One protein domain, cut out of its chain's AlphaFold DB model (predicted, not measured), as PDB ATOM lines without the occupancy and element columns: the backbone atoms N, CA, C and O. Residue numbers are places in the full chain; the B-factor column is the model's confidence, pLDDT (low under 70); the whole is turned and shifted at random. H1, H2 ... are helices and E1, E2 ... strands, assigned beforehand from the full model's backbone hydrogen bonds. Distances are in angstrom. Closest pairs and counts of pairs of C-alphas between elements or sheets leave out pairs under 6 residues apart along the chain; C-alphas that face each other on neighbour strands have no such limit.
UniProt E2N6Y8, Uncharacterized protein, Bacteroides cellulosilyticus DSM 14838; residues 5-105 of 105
ATOM      1  N   LYS A   5      80.719 -80.627  -3.668       95.12
ATOM      2  CA  LYS A   5      79.729 -81.614  -3.204       95.12
ATOM      3  C   LYS A   5      80.337 -82.770  -2.391       95.12
ATOM      4  O   LYS A   5      79.627 -83.352  -1.575       95.12
ATOM      5  N   TYR A   6      81.622 -83.077  -2.593       96.00
ATOM      6  CA  TYR A   6      82.345 -84.164  -1.922       96.00
ATOM      7  C   TYR A   6      83.035 -83.749  -0.620       96.00
ATOM      8  O   TYR A   6      83.695 -84.572   0.011       96.00
ATOM      9  N   LYS A   7      82.895 -82.489  -0.191       95.56
ATOM     10  CA  LYS A   7      83.439 -82.023   1.087       95.56
ATOM     11  C   LYS A   7      82.942 -82.907   2.234       95.56
ATOM     12  O   LYS A   7      81.742 -83.161   2.340       95.56
ATOM     13  N   LEU A   8      83.857 -83.314   3.114       96.38
ATOM     14  CA  LEU A   8      83.505 -84.040   4.332       96.38
ATOM     15  C   LEU A   8      82.618 -83.154   5.221       96.38
ATOM     16  O   LEU A   8      82.959 -82.000   5.491       96.38
ATOM     17  N   LYS A   9      81.475 -83.680   5.662       94.62
ATOM     18  CA  LYS A   9      80.461 -82.935   6.423       94.62
ATOM     19  C   LYS A   9      80.503 -83.240   7.913       94.62
ATOM     20  O   LYS A   9      80.099 -82.400   8.710       94.62
ATOM     21  N   SER A  10      80.973 -84.426   8.303       94.69
ATOM     22  CA  SER A  10      81.061 -84.822   9.712       94.69
ATOM     23  C   SER A  10      82.104 -85.913   9.961       94.69
ATOM     24  O   SER A  10      82.489 -86.645   9.051       94.69
ATOM     25  N   TYR A  11      82.515 -86.076  11.222       91.81
ATOM     26  CA  TYR A  11      83.328 -87.224  11.640       91.81
ATOM     27  C   TYR A  11      82.596 -88.563  11.478       91.81
ATOM     28  O   TYR A  11      83.250 -89.571  11.231       91.81
ATOM     29  N   GLN A  12      81.262 -88.590  11.601       94.94
ATOM     30  CA  GLN A  12      80.487 -89.815  11.391       94.94
ATOM     31  C   GLN A  12      80.597 -90.287   9.939       94.94
ATOM     32  O   GLN A  12      80.894 -91.449   9.705       94.94
ATOM     33  N   GLU A  13      80.490 -89.368   8.980       95.31
ATOM     34  CA  GLU A  13      80.667 -89.680   7.557       95.31
ATOM     35  C   GLU A  13      82.046 -90.295   7.268       95.31
ATOM     36  O   GLU A  13      82.160 -91.227   6.475       95.31
ATOM     37  N   PHE A  14      83.101 -89.824   7.940       93.19
ATOM     38  CA  PHE A  14      84.421 -90.445   7.826       93.19
ATOM     39  C   PHE A  14      84.466 -91.847   8.450       93.19
ATOM     40  O   PHE A  14      85.051 -92.758   7.869       93.19
ATOM     41  N   ARG A  15      83.834 -92.050   9.613       94.00
ATOM     42  CA  ARG A  15      83.732 -93.384  10.229       94.00
ATOM     43  C   ARG A  15      82.994 -94.367   9.326       94.00
ATOM     44  O   ARG A  15      83.401 -95.522   9.258       94.00
ATOM     45  N   ASP A  16      81.967 -93.906   8.621       95.69
ATOM     46  CA  ASP A  16      81.215 -94.723   7.669       95.69
ATOM     47  C   ASP A  16      82.086 -95.087   6.452       95.69
ATOM     48  O   ASP A  16      82.110 -96.243   6.036       95.69
ATOM     49  N   LEU A  17      82.885 -94.143   5.932       94.81
ATOM     50  CA  LEU A  17      83.857 -94.410   4.862       94.81
ATOM     51  C   LEU A  17      84.923 -95.431   5.256       94.81
ATOM     52  O   LEU A  17      85.314 -96.245   4.427       94.81
ATOM     53  N   MET A  18      85.373 -95.426   6.510       92.88
ATOM     54  CA  MET A  18      86.334 -96.415   7.010       92.88
ATOM     55  C   MET A  18      85.802 -97.856   6.958       92.88
ATOM     56  O   MET A  18      86.597 -98.789   7.014       92.88
ATOM     57  N   GLN A  19      84.484 -98.045   6.828       95.44
ATOM     58  CA  GLN A  19      83.860 -99.356   6.620       95.44
ATOM     59  C   GLN A  19      83.724 -99.728   5.134       95.44
ATOM     60  O   GLN A  19      83.362-100.861   4.816       95.44
ATOM     61  N   VAL A  20      83.982 -98.796   4.212       95.44
ATOM     62  CA  VAL A  20      83.898 -99.046   2.772       95.44
ATOM     63  C   VAL A  20      85.135 -99.834   2.322       95.44
ATOM     64  O   VAL A  20      86.260 -99.373   2.531       95.44
ATOM     65  N   PRO A  21      84.969-101.002   1.671       96.31
ATOM     66  CA  PRO A  21      86.099-101.796   1.195       96.31
ATOM     67  C   PRO A  21      87.021-100.998   0.266       96.31
ATOM     68  O   PRO A  21      86.555-100.346  -0.667       96.31
ATOM     69  N   GLY A  22      88.333-101.062   0.503       95.12
ATOM     70  CA  GLY A  22      89.333-100.362  -0.310       95.12
ATOM     71  C   GLY A  22      89.559 -98.894   0.069       95.12
ATOM     72  O   GLY A  22      90.524 -98.292  -0.410       95.12
ATOM     73  N   PHE A  23      88.706 -98.298   0.915       96.69
ATOM     74  CA  PHE A  23      88.872 -96.903   1.320       96.69
ATOM     75  C   PHE A  23      90.153 -96.705   2.123       96.69
ATOM     76  O   PHE A  23      90.902 -95.775   1.845       96.69
ATOM     77  N   TYR A  24      90.434 -97.574   3.097       94.56
ATOM     78  CA  TYR A  24      91.620 -97.439   3.945       94.56
ATOM     79  C   TYR A  24      92.922 -97.591   3.145       94.56
ATOM     80  O   TYR A  24      93.859 -96.809   3.313       94.56
ATOM     81  N   GLU A  25      92.953 -98.550   2.221       96.69
ATOM     82  CA  GLU A  25      94.070 -98.793   1.309       96.69
ATOM     83  C   GLU A  25      94.326 -97.596   0.391       96.69
ATOM     84  O   GLU A  25      95.475 -97.314   0.053       96.69
ATOM     85  N   PHE A  26      93.270 -96.869   0.014       96.38
ATOM     86  CA  PHE A  26      93.386 -95.608  -0.710       96.38
ATOM     87  C   PHE A  26      93.758 -94.435   0.207       96.38
ATOM     88  O   PHE A  26      94.520 -93.555  -0.191       96.38
ATOM     89  N   ALA A  27      93.252 -94.411   1.440       96.06
ATOM     90  CA  ALA A  27      93.430 -93.302   2.363       96.06
ATOM     91  C   ALA A  27      94.868 -93.153   2.841       96.06
ATOM     92  O   ALA A  27      95.383 -92.037   2.878       96.06
ATOM     93  N   LYS A  28      95.527 -94.271   3.146       95.62
ATOM     94  CA  LYS A  28      96.914 -94.286   3.606       95.62
ATOM     95  C   LYS A  28      97.883 -93.543   2.665       95.62
ATOM     96  O   LYS A  28      98.486 -92.578   3.121       95.62
ATOM     97  N   PRO A  29      98.006 -93.888   1.368       96.44
ATOM     98  CA  PRO A  29      98.935 -93.192   0.478       96.44
ATOM     99  C   PRO A  29      98.553 -91.728   0.231       96.44
ATOM    100  O   PRO A  29      99.433 -90.912  -0.027       96.44
ATOM    101  N   VAL A  30      97.264 -91.369   0.309       96.50
ATOM    102  CA  VAL A  30      96.842 -89.960   0.246       96.50
ATOM    103  C   VAL A  30      97.333 -89.200   1.475       96.50
ATOM    104  O   VAL A  30      97.840 -88.093   1.332       96.50
ATOM    105  N   TYR A  31      97.213 -89.794   2.661       96.50
ATOM    106  CA  TYR A  31      97.708 -89.208   3.903       96.50
ATOM    107  C   TYR A  31      99.231 -89.035   3.861       96.50
ATOM    108  O   TYR A  31      99.715 -87.920   4.041       96.50
ATOM    109  N   ASP A  32      99.964 -90.096   3.502       97.31
ATOM    110  CA  ASP A  32     101.426 -90.079   3.354       97.31
ATOM    111  C   ASP A  32     101.865 -88.992   2.355       97.31
ATOM    112  O   ASP A  32     102.793 -88.225   2.616       97.31
ATOM    113  N   PHE A  33     101.166 -88.876   1.217       96.81
ATOM    114  CA  PHE A  33     101.414 -87.832   0.222       96.81
ATOM    115  C   PHE A  33     101.213 -86.425   0.792       96.81
ATOM    116  O   PHE A  33     102.041 -85.546   0.553       96.81
ATOM    117  N   LEU A  34     100.116 -86.196   1.521       97.69
ATOM    118  CA  LEU A  34      99.833 -84.890   2.102       97.69
ATOM    119  C   LEU A  34     100.892 -84.518   3.137       97.69
ATOM    120  O   LEU A  34     101.370 -83.391   3.087       97.69
ATOM    121  N   GLU A  35     101.321 -85.437   4.004       95.94
ATOM    122  CA  GLU A  35     102.357 -85.174   5.015       95.94
ATOM    123  C   GLU A  35     103.685 -84.694   4.410       95.94
ATOM    124  O   GLU A  35     104.295 -83.746   4.917       95.94
ATOM    125  N   VAL A  36     104.112 -85.310   3.303       96.56
ATOM    126  CA  VAL A  36     105.396 -84.998   2.648       96.56
ATOM    127  C   VAL A  36     105.296 -83.907   1.578       96.56
ATOM    128  O   VAL A  36     106.314 -83.502   1.022       96.56
ATOM    129  N   MET A  37     104.092 -83.415   1.272       97.25
ATOM    130  CA  MET A  37     103.866 -82.379   0.260       97.25
ATOM    131  C   MET A  37     104.627 -81.098   0.621       97.25
ATOM    132  O   MET A  37     104.378 -80.513   1.669       97.25
ATOM    133  N   GLU A  38     105.533 -80.626  -0.235       96.31
ATOM    134  CA  GLU A  38     106.377 -79.464   0.075       96.31
ATOM    135  C   GLU A  38     105.574 -78.163   0.226       96.31
ATOM    136  O   GLU A  38     104.537 -77.951  -0.415       96.31
ATOM    137  N   GLU A  39     106.080 -77.255   1.060       95.31
ATOM    138  CA  GLU A  39     105.511 -75.919   1.223       95.31
ATOM    139  C   GLU A  39     105.476 -75.160  -0.116       95.31
ATOM    140  O   GLU A  39     106.420 -75.189  -0.899       95.31
ATOM    141  N   GLY A  40     104.370 -74.468  -0.390       94.62
ATOM    142  CA  GLY A  40     104.156 -73.735  -1.639       94.62
ATOM    143  C   GLY A  40     103.615 -74.595  -2.781       94.62
ATOM    144  O   GLY A  40     103.159 -74.043  -3.784       94.62
ATOM    145  N   THR A  41     103.586 -75.921  -2.627       96.69
ATOM    146  CA  THR A  41     103.066 -76.827  -3.655       96.69
ATOM    147  C   THR A  41     101.568 -76.625  -3.860       96.69
ATOM    148  O   THR A  41     100.798 -76.488  -2.907       96.69
ATOM    149  N   ILE A  42     101.147 -76.667  -5.125       97.44
ATOM    150  CA  ILE A  42      99.747 -76.763  -5.537       97.44
ATOM    151  C   ILE A  42      99.580 -78.078  -6.295       97.44
ATOM    152  O   ILE A  42     100.136 -78.256  -7.378       97.44
ATOM    153  N   PHE A  43      98.787 -78.990  -5.746       97.25
ATOM    154  CA  PHE A  43      98.500 -80.278  -6.355       97.25
ATOM    155  C   PHE A  43      97.103 -80.283  -6.977       97.25
ATOM    156  O   PHE A  43      96.098 -80.127  -6.287       97.25
ATOM    157  N   ASN A  44      97.040 -80.466  -8.297       96.44
ATOM    158  CA  ASN A  44      95.790 -80.619  -9.041       96.44
ATOM    159  C   ASN A  44      95.463 -82.106  -9.202       96.44
ATOM    160  O   ASN A  44      95.915 -82.747 -10.149       96.44
ATOM    161  N   PHE A  45      94.704 -82.659  -8.260       94.50
ATOM    162  CA  PHE A  45      94.341 -84.076  -8.260       94.50
ATOM    163  C   PHE A  45      93.247 -84.398  -9.287       94.50
ATOM    164  O   PHE A  45      93.238 -85.491  -9.852       94.50
ATOM    165  N   ALA A  46      92.378 -83.431  -9.605       93.38
ATOM    166  CA  ALA A  46      91.292 -83.605 -10.570       93.38
ATOM    167  C   ALA A  46      91.775 -83.828 -12.016       93.38
ATOM    168  O   ALA A  46      91.026 -84.340 -12.841       93.38
ATOM    169  N   THR A  47      93.022 -83.468 -12.346       93.56
ATOM    170  CA  THR A  47      93.627 -83.791 -13.653       93.56
ATOM    171  C   THR A  47      94.371 -85.124 -13.663       93.56
ATOM    172  O   THR A  47      94.749 -85.602 -14.729       93.56
ATOM    173  N   LYS A  48      94.607 -85.723 -12.491       90.69
ATOM    174  CA  LYS A  48      95.336 -86.990 -12.326       90.69
ATOM    175  C   LYS A  48      94.406 -88.191 -12.191       90.69
ATOM    176  O   LYS A  48      94.843 -89.320 -12.390       90.69
ATOM    177  N   CYS A  49      93.143 -87.954 -11.853       87.94
ATOM    178  CA  CYS A  49      92.153 -88.989 -11.613       87.94
ATOM    179  C   CYS A  49      90.810 -88.581 -12.228       87.94
ATOM    180  O   CYS A  49      90.345 -87.469 -12.000       87.94
ATOM    181  N   GLN A  50      90.200 -89.479 -13.004       88.69
ATOM    182  CA  GLN A  50      88.842 -89.311 -13.546       88.69
ATOM    183  C   GLN A  50      87.806 -90.185 -12.821       88.69
ATOM    184  O   GLN A  50      86.617 -90.103 -13.111       88.69
ATOM    185  N   ASP A  51      88.253 -91.024 -11.888       94.62
ATOM    186  CA  ASP A  51      87.397 -91.888 -11.080       94.62
ATOM    187  C   ASP A  51      86.715 -91.044  -9.996       94.62
ATOM    188  O   ASP A  51      87.373 -90.532  -9.086       94.62
ATOM    189  N   GLU A  52      85.395 -90.870 -10.112       94.31
ATOM    190  CA  GLU A  52      84.627 -90.023  -9.196       94.31
ATOM    191  C   GLU A  52      84.707 -90.493  -7.741       94.31
ATOM    192  O   GLU A  52      84.764 -89.651  -6.845       94.31
ATOM    193  N   GLN A  53      84.766 -91.805  -7.495       94.81
ATOM    194  CA  GLN A  53      84.861 -92.346  -6.140       94.81
ATOM    195  C   GLN A  53      86.218 -92.004  -5.523       94.81
ATOM    196  O   GLN A  53      86.286 -91.548  -4.383       94.81
ATOM    197  N   LYS A  54      87.308 -92.158  -6.279       95.44
ATOM    198  CA  LYS A  54      88.650 -91.794  -5.795       95.44
ATOM    199  C   LYS A  54      88.800 -90.289  -5.594       95.44
ATOM    200  O   LYS A  54      89.473 -89.869  -4.653       95.44
ATOM    201  N   LEU A  55      88.170 -89.476  -6.445       96.44
ATOM    202  CA  LEU A  55      88.107 -88.024  -6.263       96.44
ATOM    203  C   LEU A  55      87.362 -87.657  -4.976       96.44
ATOM    204  O   LEU A  55      87.863 -86.846  -4.195       96.44
ATOM    205  N   GLU A  56      86.203 -88.271  -4.731       96.38
ATOM    206  CA  GLU A  56      85.452 -88.095  -3.488       96.38
ATOM    207  C   GLU A  56      86.299 -88.487  -2.273       96.38
ATOM    208  O   GLU A  56      86.438 -87.698  -1.336       96.38
ATOM    209  N   TRP A  57      86.900 -89.678  -2.294       97.19
ATOM    210  CA  TRP A  57      87.734 -90.162  -1.199       97.19
ATOM    211  C   TRP A  57      88.896 -89.215  -0.923       97.19
ATOM    212  O   TRP A  57      89.070 -88.808   0.224       97.19
ATOM    213  N   PHE A  58      89.631 -88.791  -1.956       97.56
ATOM    214  CA  PHE A  58      90.747 -87.854  -1.808       97.56
ATOM    215  C   PHE A  58      90.299 -86.563  -1.118       97.56
ATOM    216  O   PHE A  58      90.921 -86.131  -0.147       97.56
ATOM    217  N   ILE A  59      89.193 -85.967  -1.581       97.50
ATOM    218  CA  ILE A  59      88.652 -84.731  -1.006       97.50
ATOM    219  C   ILE A  59      88.302 -84.929   0.469       97.50
ATOM    220  O   ILE A  59      88.648 -84.084   1.295       97.50
ATOM    221  N   LYS A  60      87.649 -86.041   0.820       97.50
ATOM    222  CA  LYS A  60      87.236 -86.314   2.201       97.50
ATOM    223  C   LYS A  60      88.420 -86.568   3.130       97.50
ATOM    224  O   LYS A  60      88.430 -86.035   4.238       97.50
ATOM    225  N   ILE A  61      89.435 -87.298   2.667       97.44
ATOM    226  CA  ILE A  61      90.682 -87.527   3.411       97.44
ATOM    227  C   ILE A  61      91.401 -86.200   3.659       97.44
ATOM    228  O   ILE A  61      91.758 -85.899   4.792       97.44
ATOM    229  N   ALA A  62      91.553 -85.369   2.630       97.56
ATOM    230  CA  ALA A  62      92.193 -84.065   2.767       97.56
ATOM    231  C   ALA A  62      91.381 -83.090   3.645       97.56
ATOM    232  O   ALA A  62      91.969 -82.318   4.400       97.56
ATOM    233  N   CYS A  63      90.043 -83.147   3.623       97.25
ATOM    234  CA  CYS A  63      89.216 -82.401   4.577       97.25
ATOM    235  C   CYS A  63      89.503 -82.832   6.020       97.25
ATOM    236  O   CYS A  63      89.706 -81.973   6.876       97.25
ATOM    237  N   LEU A  64      89.552 -84.143   6.285       96.31
ATOM    238  CA  LEU A  64      89.894 -84.662   7.609       96.31
ATOM    239  C   LEU A  64      91.309 -84.244   8.023       96.31
ATOM    240  O   LEU A  64      91.503 -83.809   9.151       96.31
ATOM    241  N   PHE A  65      92.276 -84.334   7.111       96.06
ATOM    242  CA  PHE A  65      93.655 -83.911   7.341       96.06
ATOM    243  C   PHE A  65      93.708 -82.454   7.821       96.06
ATOM    244  O   PHE A  65      94.278 -82.161   8.869       96.06
ATOM    245  N   ILE A  66      93.005 -81.549   7.134       95.44
ATOM    246  CA  ILE A  66      92.880 -80.145   7.549       95.44
ATOM    247  C   ILE A  66      92.220 -80.029   8.933       95.44
ATOM    248  O   ILE A  66      92.705 -79.283   9.784       95.44
ATOM    249  N   TRP A  67      91.142 -80.780   9.194       93.12
ATOM    250  CA  TRP A  67      90.459 -80.777  10.498       93.12
ATOM    251  C   TRP A  67      91.347 -81.267  11.646       93.12
ATOM    252  O   TRP A  67      91.197 -80.799  12.771       93.12
ATOM    253  N   CYS A  68      92.300 -82.158  11.373       90.12
ATOM    254  CA  CYS A  68      93.258 -82.686  12.346       90.12
ATOM    255  C   CYS A  68      94.438 -81.736  12.648       90.12
ATOM    256  O   CYS A  68      95.414 -82.141  13.278       90.12
ATOM    257  N   GLY A  69      94.353 -80.464  12.245       89.19
ATOM    258  CA  GLY A  69      95.321 -79.426  12.617       89.19
ATOM    259  C   GLY A  69      96.326 -79.053  11.527       89.19
ATOM    260  O   GLY A  69      97.240 -78.261  11.767       89.19
ATOM    261  N   HIS A  70      96.147 -79.563  10.308       93.06
ATOM    262  CA  HIS A  70      96.956 -79.188   9.148       93.06
ATOM    263  C   HIS A  70      96.395 -77.929   8.462       93.06
ATOM    264  O   HIS A  70      96.021 -77.937   7.289       93.06
ATOM    265  N   PHE A  71      96.314 -76.826   9.216       90.50
ATOM    266  CA  PHE A  71      95.723 -75.548   8.783       90.50
ATOM    267  C   PHE A  71      96.489 -74.848   7.648       90.50
ATOM    268  O   PHE A  71      96.007 -73.877   7.063       90.50
ATOM    269  N   GLU A  72      97.696 -75.314   7.335       95.00
ATOM    270  CA  GLU A  72      98.462 -74.876   6.174       95.00
ATOM    271  C   GLU A  72      97.948 -75.450   4.850       95.00
ATOM    272  O   GLU A  72      98.496 -75.119   3.804       95.00
ATOM    273  N   TYR A  73      96.917 -76.295   4.861       97.38
ATOM    274  CA  TYR A  73      96.326 -76.843   3.646       97.38
ATOM    275  C   TYR A  73      95.009 -76.143   3.322       97.38
ATOM    276  O   TYR A  73      94.151 -75.955   4.183       97.38
ATOM    277  N   GLU A  74      94.837 -75.784   2.054       96.56
ATOM    278  CA  GLU A  74      93.618 -75.153   1.554       96.56
ATOM    279  C   GLU A  74      93.221 -75.729   0.195       96.56
ATOM    280  O   GLU A  74      94.067 -76.017  -0.658       96.56
ATOM    281  N   PHE A  75      91.916 -75.898  -0.010       97.75
ATOM    282  CA  PHE A  75      91.357 -76.195  -1.324       97.75
ATOM    283  C   PHE A  75      91.120 -74.904  -2.104       97.75
ATOM    284  O   PHE A  75      90.876 -73.852  -1.518       97.75
ATOM    285  N   ASN A  76      91.122 -75.001  -3.432       96.56
ATOM    286  CA  ASN A  76      90.499 -73.968  -4.258       96.56
ATOM    287  C   ASN A  76      88.962 -74.068  -4.218       96.56
ATOM    288  O   ASN A  76      88.414 -75.099  -3.833       96.56
ATOM    289  N   ASP A  77      88.276 -73.031  -4.704       95.25
ATOM    290  CA  ASP A  77      86.806 -72.924  -4.680       95.25
ATOM    291  C   ASP A  77      86.093 -74.135  -5.304       95.25
ATOM    292  O   ASP A  77      85.063 -74.599  -4.810       95.25
ATOM    293  N   ASP A  78      86.679 -74.705  -6.359       96.00
ATOM    294  CA  ASP A  78      86.117 -75.852  -7.072       96.00
ATOM    295  C   ASP A  78      86.452 -77.217  -6.454       96.00
ATOM    296  O   ASP A  78      85.989 -78.231  -6.978       96.00
ATOM    297  N   PHE A  79      87.259 -77.281  -5.386       96.31
ATOM    298  CA  PHE A  79      87.748 -78.536  -4.794       96.31
ATOM    299  C   PHE A  79      88.435 -79.446  -5.826       96.31
ATOM    300  O   PHE A  79      88.230 -80.654  -5.861       96.31
ATOM    301  N   THR A  80      89.246 -78.866  -6.706       96.69
ATOM    302  CA  THR A  80      90.019 -79.596  -7.731       96.69
ATOM    303  C   THR A  80      91.519 -79.580  -7.457       96.69
ATOM    304  O   THR A  80      92.271 -80.386  -8.009       96.69
ATOM    305  N   LYS A  81      91.958 -78.656  -6.599       97.50
ATOM    306  CA  LYS A  81      93.345 -78.448  -6.206       97.50
ATOM    307  C   LYS A  81      93.437 -78.318  -4.697       97.50
ATOM    308  O   LYS A  81      92.566 -77.712  -4.078       97.50
ATOM    309  N   ILE A  82      94.527 -78.829  -4.144       98.00
ATOM    310  CA  ILE A  82      94.940 -78.569  -2.769       98.00
ATOM    311  C   ILE A  82      96.298 -77.880  -2.784       98.00
ATOM    312  O   ILE A  82      97.163 -78.207  -3.600       98.00
ATOM    313  N   ARG A  83      96.477 -76.898  -1.910       97.62
ATOM    314  CA  ARG A  83      97.725 -76.162  -1.732       97.62
ATOM    315  C   ARG A  83      98.205 -76.332  -0.303       97.62
ATOM    316  O   ARG A  83      97.398 -76.201   0.609       97.62
ATOM    317  N   ARG A  84      99.514 -76.514  -0.122       97.50
ATOM    318  CA  ARG A  84     100.182 -76.295   1.166       97.50
ATOM    319  C   ARG A  84     100.744 -74.875   1.186       97.50
ATOM    320  O   ARG A  84     101.709 -74.584   0.480       97.50
ATOM    321  N   LYS A  85     100.128 -73.953   1.924       95.00
ATOM    322  CA  LYS A  85     100.622 -72.576   2.058       95.00
ATOM    323  C   LYS A  85     101.808 -72.514   3.019       95.00
ATOM    324  O   LYS A  85     101.925 -73.307   3.948       95.00
ATOM    325  N   ARG A  86     102.664 -71.514   2.815       93.00
ATOM    326  CA  ARG A  86     103.633 -71.089   3.822       93.00
ATOM    327  C   ARG A  86     102.887 -70.401   4.955       93.00
ATOM    328  O   ARG A  86     102.201 -69.414   4.701       93.00
ATOM    329  N   LEU A  87     103.029 -70.913   6.171       90.19
ATOM    330  CA  LEU A  87     102.483 -70.257   7.356       90.19
ATOM    331  C   LEU A  87     103.334 -69.045   7.731       90.19
ATOM    332  O   LEU A  87     104.569 -69.107   7.725       90.19
ATOM    333  N   MET A  88     102.669 -67.956   8.102       92.31
ATOM    334  CA  MET A  88     103.302 -66.825   8.773       92.31
ATOM    335  C   MET A  88     103.762 -67.235  10.177       92.31
ATOM    336  O   MET A  88     103.202 -68.149  10.778       92.31
ATOM    337  N   GLU A  89     104.734 -66.520  10.746       91.12
ATOM    338  CA  GLU A  89     105.241 -66.807  12.101       91.12
ATOM    339  C   GLU A  89     104.130 -66.823  13.164       91.12
ATOM    340  O   GLU A  89     104.125 -67.671  14.052       91.12
ATOM    341  N   ILE A  90     103.127 -65.947  13.029       92.06
ATOM    342  CA  ILE A  90     101.966 -65.941  13.927       92.06
ATOM    343  C   ILE A  90     101.107 -67.210  13.794       92.06
ATOM    344  O   ILE A  90     100.663 -67.754  14.799       92.06
ATOM    345  N   GLU A  91     100.912 -67.718  12.574       90.00
ATOM    346  CA  GLU A  91     100.133 -68.937  12.331       90.00
ATOM    347  C   GLU A  91     100.892 -70.183  12.808       90.00
ATOM    348  O   GLU A  91     100.276 -71.117  13.318       90.00
ATOM    349  N   LYS A  92     102.229 -70.188  12.695       90.00
ATOM    350  CA  LYS A  92     103.078 -71.239  13.278       90.00
ATOM    351  C   LYS A  92     102.918 -71.289  14.793       90.00
ATOM    352  O   LYS A  92     102.640 -72.355  15.331       90.00
ATOM    353  N   LYS A  93     102.984 -70.130  15.454       91.25
ATOM    354  CA  LYS A  93     102.768 -70.026  16.900       91.25
ATOM    355  C   LYS A  93     101.384 -70.539  17.310       91.25
ATOM    356  O   LYS A  93     101.268 -71.314  18.251       91.25
ATOM    357  N   TRP A  94     100.327 -70.164  16.583       89.94
ATOM    358  CA  TRP A  94      98.977 -70.678  16.851       89.94
ATOM    359  C   TRP A  94      98.880 -72.194  16.692       89.94
ATOM    360  O   TRP A  94      98.188 -72.852  17.468       89.94
ATOM    361  N   LYS A  95      99.576 -72.756  15.698       87.75
ATOM    362  CA  LYS A  95      99.634 -74.201  15.479       87.75
ATOM    363  C   LYS A  95     100.337 -74.911  16.639       87.75
ATOM    364  O   LYS A  95      99.821 -75.912  17.124       87.75
ATOM    365  N   GLU A  96     101.463 -74.385  17.113       89.31
ATOM    366  CA  GLU A  96     102.173 -74.905  18.290       89.31
ATOM    367  C   GLU A  96     101.276 -74.886  19.538       89.31
ATOM    368  O   GLU A  96     101.063 -75.930  20.155       89.31
ATOM    369  N   GLU A  97     100.649 -73.744  19.840       90.00
ATOM    370  CA  GLU A  97      99.728 -73.600  20.978       90.00
ATOM    371  C   GLU A  97      98.526 -74.560  20.891       90.00
ATOM    372  O   GLU A  97      98.069 -75.090  21.908       90.00
ATOM    373  N   TYR A  98      97.996 -74.802  19.687       87.44
ATOM    374  CA  TYR A  98      96.913 -75.762  19.463       87.44
ATOM    375  C   TYR A  98      97.325 -77.189  19.855       87.44
ATOM    376  O   TYR A  98      96.600 -77.857  20.597       87.44
ATOM    377  N   TYR A  99      98.502 -77.648  19.415       85.94
ATOM    378  CA  TYR A  99      98.990 -78.989  19.749       85.94
ATOM    379  C   TYR A  99      99.411 -79.128  21.215       85.94
ATOM    380  O   TYR A  99      99.201 -80.187  21.806       85.94
ATOM    381  N   GLU A 100      99.941 -78.072  21.836       89.31
ATOM    382  CA  GLU A 100     100.219 -78.067  23.277       89.31
ATOM    383  C   GLU A 100      98.945 -78.255  24.105       89.31
ATOM    384  O   GLU A 100      98.933 -79.037  25.056       89.31
ATOM    385  N   ARG A 101      97.848 -77.586  23.730       88.31
ATOM    386  CA  ARG A 101      96.550 -77.753  24.404       88.31
ATOM    387  C   ARG A 101      96.006 -79.168  24.250       88.31
ATOM    388  O   ARG A 101      95.565 -79.733  25.241       88.31
ATOM    389  N   LEU A 102      96.076 -79.737  23.045       83.44
ATOM    390  CA  LEU A 102      95.647 -81.118  22.793       83.44
ATOM    391  C   LEU A 102      96.451 -82.144  23.598       83.44
ATOM    392  O   LEU A 102      95.894 -83.138  24.045       83.44
ATOM    393  N   ARG A 103      97.756 -81.922  23.788       82.31
ATOM    394  CA  ARG A 103      98.611 -82.822  24.577       82.31
ATOM    395  C   ARG A 103      98.289 -82.788  26.076       82.31
ATOM    396  O   ARG A 103      98.553 -83.765  26.769       82.31
ATOM    397  N   ASN A 104      97.776 -81.661  26.561       81.06
ATOM    398  CA  ASN A 104      97.509 -81.410  27.976       81.06
ATOM    399  C   ASN A 104      96.028 -81.592  28.369       81.06
ATOM    400  O   ASN A 104      95.694 -81.336  29.527       81.06
ATOM    401  N   SER A 105      95.150 -81.991  27.437       67.75
ATOM    402  CA  SER A 105      93.738 -82.325  27.696       67.75
ATOM    403  C   SER A 105      93.530 -83.826  27.823       67.75
ATOM    404  O   SER A 105      92.769 -84.239  28.721       67.75
TER     405      SER A 105
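AT A GLANCE: This is residues 5 to 105 of the 105 residues of an uncharacterized protein of Bacteroides cellulosilyticus DSM 14838 (UniProt E2N6Y8). Two helices, H2 and H3, cross beside a small sheet of three strands that they only graze; H1 is near H3, and H4 is an arm set away from this body, its end sticking out with residues 100 to 105. The printed part has 101 residues, in the order H1, H2, E1, H3, E2, E3, H4, mostly helix. The sheet runs E1, E3, E2, antiparallel throughout. The whole is compact, with a radius of gyration of the C-alphas of 14.3 A, and spans 39 by 31 by 23 A.

HOW THE PARTS SIT: Begin at inner strand E3, residues 81 to 84. Beside it is E1, residues 42 to 44, with N 43 and O 82 2.8 A apart. On its other side E2, residues 73 to 75, makes a hairpin with it; N 83 and O 74 are 2.9 A apart. H3, residues 52 to 67, grazes the sheet with residues 59 to 67; E1, H3, E2 form a split strand-helix-strand unit, E3 between its strands, with a right-handed crossover. H2, residues 23 to 36, touches H3 at a steep tilt of 52 degrees, closest at C-alphas 27 and 61, 6.5 A. H1, residues 11 to 17, is close to H3 but not clearly touching, C-alphas 14 and 60 being 7.5 A apart. H4, residues 89 to 103, is apart from H1, H2 and H3. Every O i to N i+4 pair is within hydrogen-bond range in H1, H3 and H4; in H2, 8 of 10.

IN THESE COORDINATES: Find C-alpha 11 at (83.328, -87.224, 11.640), where H1 begins. H2 runs 20.4 A, H3 22.5 A and H4 21.4 A, ending at C-alpha 103, (98.611, -82.822, 24.577).

THE WHOLE: The printed part has no cut and no long link. C-alphas 50 and 104 are farthest apart, 43.1 A. Residue 105 has pLDDT under 70.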